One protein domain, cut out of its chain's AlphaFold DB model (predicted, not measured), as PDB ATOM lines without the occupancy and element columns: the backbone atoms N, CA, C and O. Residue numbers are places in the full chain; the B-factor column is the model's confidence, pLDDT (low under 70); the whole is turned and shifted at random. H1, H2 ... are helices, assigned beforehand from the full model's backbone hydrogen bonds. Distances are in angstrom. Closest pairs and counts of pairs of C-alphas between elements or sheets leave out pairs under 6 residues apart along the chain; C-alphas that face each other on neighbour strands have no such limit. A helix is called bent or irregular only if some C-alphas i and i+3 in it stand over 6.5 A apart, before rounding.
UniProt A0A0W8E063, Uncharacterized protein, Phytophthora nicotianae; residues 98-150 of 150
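This is residues 98 to 150 of the 150 residues of an uncharacterized protein of Phytophthora nicotianae (UniProt A0A0W8E063). The longest helix, H3, folds into an L at a sharp kink of 114 degrees near residue 135; H2 packs across it and short H1 packs at the kink. The 53 printed residues hold three named helices, H1, H2, H3 in chain order, and no named strand: all helix. The whole is compact, with a radius of gyration of the C-alphas of 10.3 A, yet elongated, spanning 35 by 22 by 15 A.

H3, residues 128 to 148, is irregular: C-alphas 134 and 137 are 9.4 A apart. H2, residues 110 to 122, touches H3, the closest C-alphas being those of Leu 113 and Gly 139, 4.8 A; they run opposite ways at a steep tilt of 68 degrees, only just short of about perpendicular. H1, residues 99 to 105, touches H3 at residues 133 to 136 alone; the closest C-alphas, of Ser 102 and Met 134, are 4.9 A apart. H1 and H2 are close but not clearly touching, the closest C-alphas being those of Phe 105 and Lys 116, 7.8 A. Every O i to N i+4 pair is within hydrogen-bond range in H2, 2 of 3 in H1 and 13 of 17 in H3.

H3 measures 18.2 A from C-alpha 128 to C-alpha 148 at (257.911, 235.317, 348.644), H2 18.5 A. H1 begins at C-alpha 99, (285.880, 223.918, 344.776).

The printed part has no cut, and both links are tight. Residues 148 to 150 have pLDDT under 70.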
ATOM      1  N   TRP A  98     285.403 220.944 347.732       75.75
ATOM      2  CA  TRP A  98     284.227 221.806 347.558       75.75
ATOM      3  C   TRP A  98     284.364 222.811 346.403       75.75
ATOM      4  O   TRP A  98     283.359 223.280 345.877       75.75
ATOM      5  N   ASP A  99     285.591 223.100 345.961       78.88
ATOM      6  CA  ASP A  99     285.880 223.918 344.776       78.88
ATOM      7  C   ASP A  99     285.336 223.290 343.479       78.88
ATOM      8  O   ASP A  99     284.933 224.010 342.570       78.88
ATOM      9  N   GLN A 100     285.261 221.958 343.405       85.06
ATOM     10  CA  GLN A 100     284.702 221.234 342.260       85.06
ATOM     11  C   GLN A 100     283.171 221.253 342.242       85.06
ATOM     12  O   GLN A 100     282.557 220.946 341.218       85.06
ATOM     13  N   TRP A 101     282.523 221.599 343.359       88.75
ATOM     14  CA  TRP A 101     281.064 221.598 343.436       88.75
ATOM     15  C   TRP A 101     280.455 222.658 342.529       88.75
ATOM     16  O   TRP A 101     279.471 222.365 341.861       88.75
ATOM     17  N   SER A 102     281.053 223.844 342.439       85.88
ATOM     18  CA  SER A 102     280.551 224.921 341.577       85.88
ATOM     19  C   SER A 102     280.604 224.541 340.093       85.88
ATOM     20  O   SER A 102     279.678 224.851 339.349       85.88
ATOM     21  N   ASN A 103     281.623 223.785 339.673       89.62
ATOM     22  CA  ASN A 103     281.743 223.283 338.301       89.62
ATOM     23  C   ASN A 103     280.654 222.253 337.956       89.62
ATOM     24  O   ASN A 103     280.185 222.189 336.821       89.62
ATOM     25  N   LEU A 104     280.255 221.433 338.931       92.56
ATOM     26  CA  LEU A 104     279.319 220.327 338.727       92.56
ATOM     27  C   LEU A 104     277.860 220.723 338.984       92.56
ATOM     28  O   LEU A 104     276.962 220.304 338.257       92.56
ATOM     29  N   PHE A 105     277.598 221.518 340.012       92.31
ATOM     30  CA  PHE A 105     276.255 221.908 340.441       92.31
ATOM     31  C   PHE A 105     275.864 223.319 339.986       92.31
ATOM     32  O   PHE A 105     274.673 223.613 339.896       92.31
ATOM     33  N   GLY A 106     276.835 224.178 339.671       89.19
ATOM     34  CA  GLY A 106     276.586 225.578 339.349       89.19
ATOM     35  C   GLY A 106     275.919 225.797 337.992       89.19
ATOM     36  O   GLY A 106     275.813 224.898 337.155       89.19
ATOM     37  N   GLY A 107     275.470 227.035 337.778       89.88
ATOM     38  CA  GLY A 107     274.804 227.465 336.547       89.88
ATOM     39  C   GLY A 107     273.400 226.881 336.367       89.88
ATOM     40  O   GLY A 107     272.847 226.253 337.274       89.88
ATOM     41  N   GLY A 108     272.840 227.101 335.181       92.06
ATOM     42  CA  GLY A 108     271.497 226.650 334.827       92.06
ATOM     43  C   GLY A 108     270.456 227.763 334.803       92.06
ATOM     44  O   GLY A 108     270.726 228.911 335.166       92.06
ATOM     45  N   SER A 109     269.258 227.405 334.350       92.31
ATOM     46  CA  SER A 109     268.089 228.290 334.379       92.31
ATOM     47  C   SER A 109     267.579 228.499 335.811       92.31
ATOM     48  O   SER A 109     267.898 227.728 336.715       92.31
ATOM     49  N   GLU A 110     266.739 229.516 336.033       91.12
ATOM     50  CA  GLU A 110     266.111 229.745 337.345       91.12
ATOM     51  C   GLU A 110     265.315 228.513 337.813       91.12
ATOM     52  O   GLU A 110     265.470 228.065 338.949       91.12
ATOM     53  N   THR A 111     264.562 227.887 336.905       91.12
ATOM     54  CA  THR A 111     263.832 226.633 337.155       91.12
ATOM     55  C   THR A 111     264.757 225.494 337.577       91.12
ATOM     56  O   THR A 111     264.464 224.777 338.536       91.12
ATOM     57  N   GLU A 112     265.876 225.315 336.875       94.12
ATOM     58  CA  GLU A 112     266.841 224.270 337.205       94.12
ATOM     59  C   GLU A 112     267.483 224.529 338.576       94.12
ATOM     60  O   GLU A 112     267.601 223.621 339.399       94.12
ATOM     61  N   LEU A 113     267.862 225.774 338.861       93.81
ATOM     62  CA  LEU A 113     268.452 226.159 340.141       93.81
ATOM     63  C   LEU A 113     267.503 225.877 341.314       93.81
ATOM     64  O   LEU A 113     267.923 225.293 342.317       93.81
ATOM     65  N   VAL A 114     266.220 226.211 341.172       92.75
ATOM     66  CA  VAL A 114     265.185 225.867 342.158       92.75
ATOM     67  C   VAL A 114     265.095 224.351 342.348       92.75
ATOM     68  O   VAL A 114     265.096 223.868 343.485       92.75
ATOM     69  N   ALA A 115     265.081 223.579 341.256       93.56
ATOM     70  CA  ALA A 115     265.068 222.120 341.309       93.56
ATOM     71  C   ALA A 115     266.284 221.547 342.056       93.56
ATOM     72  O   ALA A 115     266.117 220.694 342.930       93.56
ATOM     73  N   LYS A 116     267.495 222.043 341.766       94.56
ATOM     74  CA  LYS A 116     268.730 221.650 342.463       94.56
ATOM     75  C   LYS A 116     268.602 221.867 343.966       94.56
ATOM     76  O   LYS A 116     268.857 220.940 344.732       94.56
ATOM     77  N   VAL A 117     268.171 223.058 344.394       93.25
ATOM     78  CA  VAL A 117     268.023 223.383 345.823       93.25
ATOM     79  C   VAL A 117     266.985 222.482 346.493       93.25
ATOM     80  O   VAL A 117     267.252 221.952 347.573       93.25
ATOM     81  N   LEU A 118     265.834 222.247 345.857       92.75
ATOM     82  CA  LEU A 118     264.797 221.349 346.378       92.75
ATOM     83  C   LEU A 118     265.317 219.920 346.580       92.75
ATOM     84  O   LEU A 118     265.111 219.329 347.643       92.75
ATOM     85  N   ILE A 119     266.027 219.375 345.589       94.62
ATOM     86  CA  ILE A 119     266.587 218.020 345.653       94.62
ATOM     87  C   ILE A 119     267.684 217.945 346.722       94.62
ATOM     88  O   ILE A 119     267.670 217.036 347.548       94.62
ATOM     89  N   LEU A 120     268.605 218.911 346.771       92.44
ATOM     90  CA  LEU A 120     269.670 218.952 347.779       92.44
ATOM     91  C   LEU A 120     269.099 219.012 349.204       92.44
ATOM     92  O   LEU A 120     269.528 218.245 350.069       92.44
ATOM     93  N   LYS A 121     268.070 219.834 349.440       91.62
ATOM     94  CA  LYS A 121     267.364 219.871 350.729       91.62
ATOM     95  C   LYS A 121     266.708 218.534 351.066       91.62
ATOM     96  O   LYS A 121     266.841 218.073 352.197       91.62
ATOM     97  N   LYS A 122     266.053 217.883 350.096       93.38
ATOM     98  CA  LYS A 122     265.484 216.532 350.260       93.38
ATOM     99  C   LYS A 122     266.552 215.497 350.632       93.38
ATOM    100  O   LYS A 122     266.266 214.575 351.389       93.38
ATOM    101  N   LEU A 123     267.777 215.667 350.138       91.38
ATOM    102  CA  LEU A 123     268.942 214.841 350.474       91.38
ATOM    103  C   LEU A 123     269.619 215.238 351.800       91.38
ATOM    104  O   LEU A 123     270.650 214.667 352.144       91.38
ATOM    105  N   GLY A 124     269.073 216.202 352.550       89.44
ATOM    106  CA  GLY A 124     269.600 216.630 353.849       89.44
ATOM    107  C   GLY A 124     270.716 217.679 353.786       89.44
ATOM    108  O   GLY A 124     271.224 218.078 354.835       89.44
ATOM    109  N   ARG A 125     271.074 218.186 352.596       87.62
ATOM    110  CA  ARG A 125     272.013 219.313 352.430       87.62
ATOM    111  C   ARG A 125     271.325 220.619 352.833       87.62
ATOM    112  O   ARG A 125     270.823 221.366 352.000       87.62
ATOM    113  N   THR A 126     271.255 220.858 354.138       83.94
ATOM    114  CA  THR A 126     270.586 222.022 354.745       83.94
ATOM    115  C   THR A 126     271.546 223.159 355.090       83.94
ATOM    116  O   THR A 126     271.100 224.271 355.366       83.94
ATOM    117  N   ASN A 127     272.858 222.911 355.050       87.50
ATOM    118  CA  ASN A 127     273.872 223.932 355.274       87.50
ATOM    119  C   ASN A 127     273.905 224.918 354.096       87.50
ATOM    120  O   ASN A 127     274.267 224.547 352.978       87.50
ATOM    121  N   ALA A 128     273.575 226.182 354.377       83.88
ATOM    122  CA  ALA A 128     273.551 227.259 353.395       83.88
ATOM    123  C   ALA A 128     274.904 227.475 352.696       83.88
ATOM    124  O   ALA A 128     274.925 227.814 351.514       83.88
ATOM    125  N   PHE A 129     276.022 227.245 353.394       85.62
ATOM    126  CA  PHE A 129     277.367 227.338 352.826       85.62
ATOM    127  C   PHE A 129     277.599 226.256 351.767       85.62
ATOM    128  O   PHE A 129     278.001 226.568 350.649       85.62
ATOM    129  N   ASP A 130     277.262 225.001 352.073       86.31
ATOM    130  CA  ASP A 130     277.431 223.891 351.130       86.31
ATOM    131  C   ASP A 130     276.548 224.070 349.898       86.31
ATOM    132  O   ASP A 130     277.013 223.952 348.764       86.31
ATOM    133  N   THR A 131     275.273 224.410 350.111       87.19
ATOM    134  CA  THR A 131     274.353 224.693 349.007       87.19
ATOM    135  C   THR A 131     274.792 225.921 348.214       87.19
ATOM    136  O   THR A 131     274.686 225.916 346.993       87.19
ATOM    137  N   GLY A 132     275.345 226.943 348.873       89.31
ATOM    138  CA  GLY A 132     275.888 228.135 348.223       89.31
ATOM    139  C   GLY A 132     277.095 227.825 347.338       89.31
ATOM    140  O   GLY A 132     277.168 228.329 346.222       89.31
ATOM    141  N   ASN A 133     277.988 226.933 347.773       88.88
ATOM    142  CA  ASN A 133     279.108 226.460 346.953       88.88
ATOM    143  C   ASN A 133     278.645 225.623 345.749       88.88
ATOM    144  O   ASN A 133     279.305 225.617 344.713       88.88
ATOM    145  N   MET A 134     277.513 224.925 345.874       89.56
ATOM    146  CA  MET A 134     276.941 224.111 344.800       89.56
ATOM    147  C   MET A 134     276.192 224.941 343.758       89.56
ATOM    148  O   MET A 134     276.490 224.840 342.574       89.56
ATOM    149  N   VAL A 135     275.210 225.743 344.175       91.31
ATOM    150  CA  VAL A 135     274.279 226.424 343.252       91.31
ATOM    151  C   VAL A 135     274.530 227.930 343.118       91.31
ATOM    152  O   VAL A 135     273.852 228.607 342.344       91.31
ATOM    153  N   GLY A 136     275.500 228.473 343.857       89.25
ATOM    154  CA  GLY A 136     275.787 229.903 343.898       89.25
ATOM    155  C   GLY A 136     274.707 230.727 344.607       89.25
ATOM    156  O   GLY A 136     273.643 230.236 344.995       89.25
ATOM    157  N   SER A 137     274.968 232.028 344.751       86.25
ATOM    158  CA  SER A 137     273.999 232.986 345.301       86.25
ATOM    159  C   SER A 137     272.734 233.079 344.447       86.25
ATOM    160  O   SER A 137     271.636 233.149 344.991       86.25
ATOM    161  N   THR A 138     272.869 233.002 343.120       86.94
ATOM    162  CA  THR A 138     271.737 233.004 342.185       86.94
ATOM    163  C   THR A 138     270.762 231.867 342.473       86.94
ATOM    164  O   THR A 138     269.559 232.105 342.490       86.94
ATOM    165  N   GLY A 139     271.254 230.655 342.756       86.00
ATOM    166  CA  GLY A 139     270.378 229.523 343.051       86.00
ATOM    167  C   GLY A 139     269.646 229.644 344.384       86.00
ATOM    168  O   GLY A 139     268.467 229.308 344.470       86.00
ATOM    169  N   LEU A 140     270.310 230.188 345.408       87.56
ATOM    170  CA  LEU A 140     269.664 230.472 346.692       87.56
ATOM    171  C   LEU A 140     268.582 231.553 346.558       87.56
ATOM    172  O   LEU A 140     267.500 231.398 347.118       87.56
ATOM    173  N   LEU A 141     268.843 232.610 345.782       88.06
ATOM    174  CA  LEU A 141     267.877 233.683 345.528       88.06
ATOM    175  C   LEU A 141     266.667 233.195 344.726       88.06
ATOM    176  O   LEU A 141     265.537 233.491 345.102       88.06
ATOM    177  N   ALA A 142     266.903 232.430 343.658       87.88
ATOM    178  CA  ALA A 142     265.850 231.812 342.853       87.88
ATOM    179  C   ALA A 142     264.901 230.971 343.719       87.88
ATOM    180  O   ALA A 142     263.682 231.081 343.618       87.88
ATOM    181  N   TYR A 143     265.470 230.169 344.622       86.81
ATOM    182  CA  TYR A 143     264.695 229.375 345.565       86.81
ATOM    183  C   TYR A 143     263.887 230.239 346.544       86.81
ATOM    184  O   TYR A 143     262.714 229.955 346.750       86.81
ATOM    185  N   SER A 144     264.474 231.286 347.135       85.50
ATOM    186  CA  SER A 144     263.760 232.155 348.084       85.50
ATOM    187  C   SER A 144     262.560 232.865 347.452       85.50
ATOM    188  O   SER A 144     261.490 232.880 348.057       85.50
ATOM    189  N   ARG A 145     262.696 233.369 346.217       86.56
ATOM    190  CA  ARG A 145     261.602 234.047 345.495       86.56
ATOM    191  C   ARG A 145     260.360 233.174 345.333       86.56
ATOM    192  O   ARG A 145     259.251 233.686 345.400       86.56
ATOM    193  N   GLN A 146     260.529 231.856 345.196       78.62
ATOM    194  CA  GLN A 146     259.408 230.918 345.078       78.62
ATOM    195  C   GLN A 146     258.479 230.917 346.313       78.62
ATOM    196  O   GLN A 146     257.336 230.479 346.214       78.62
ATOM    197  N   PHE A 147     258.955 231.391 347.471       71.50
ATOM    198  CA  PHE A 147     258.185 231.453 348.720       71.50
ATOM    199  C   PHE A 147     257.801 232.882 349.133       71.50
ATOM    200  O   PHE A 147     257.081 233.039 350.114       71.50
ATOM    201  N   GLU A 148     258.267 233.906 348.412       65.94
ATOM    202  CA  GLU A 148     257.911 235.317 348.644       65.94
ATOM    203  C   GLU A 148     256.630 235.732 347.893       65.94
ATOM    204  O   GLU A 148     256.041 236.761 348.209       65.94
ATOM    205  N   GLU A 149     256.167 234.924 346.934       51.78
ATOM    206  CA  GLU A 149     254.920 235.144 346.181       51.78
ATOM    207  C   GLU A 149     253.659 234.551 346.860       51.78
ATOM    208  O   GLU A 149     252.640 234.355 346.193       51.78
ATOM    209  N   ILE A 150     253.706 234.258 348.171       45.66
ATOM    210  CA  ILE A 150     252.568 233.738 348.964       45.66
ATOM    211  C   ILE A 150     252.046 234.803 349.930       45.66
ATOM    212  O   ILE A 150     252.865 235.350 350.702       45.66
TER     213      ILE A 150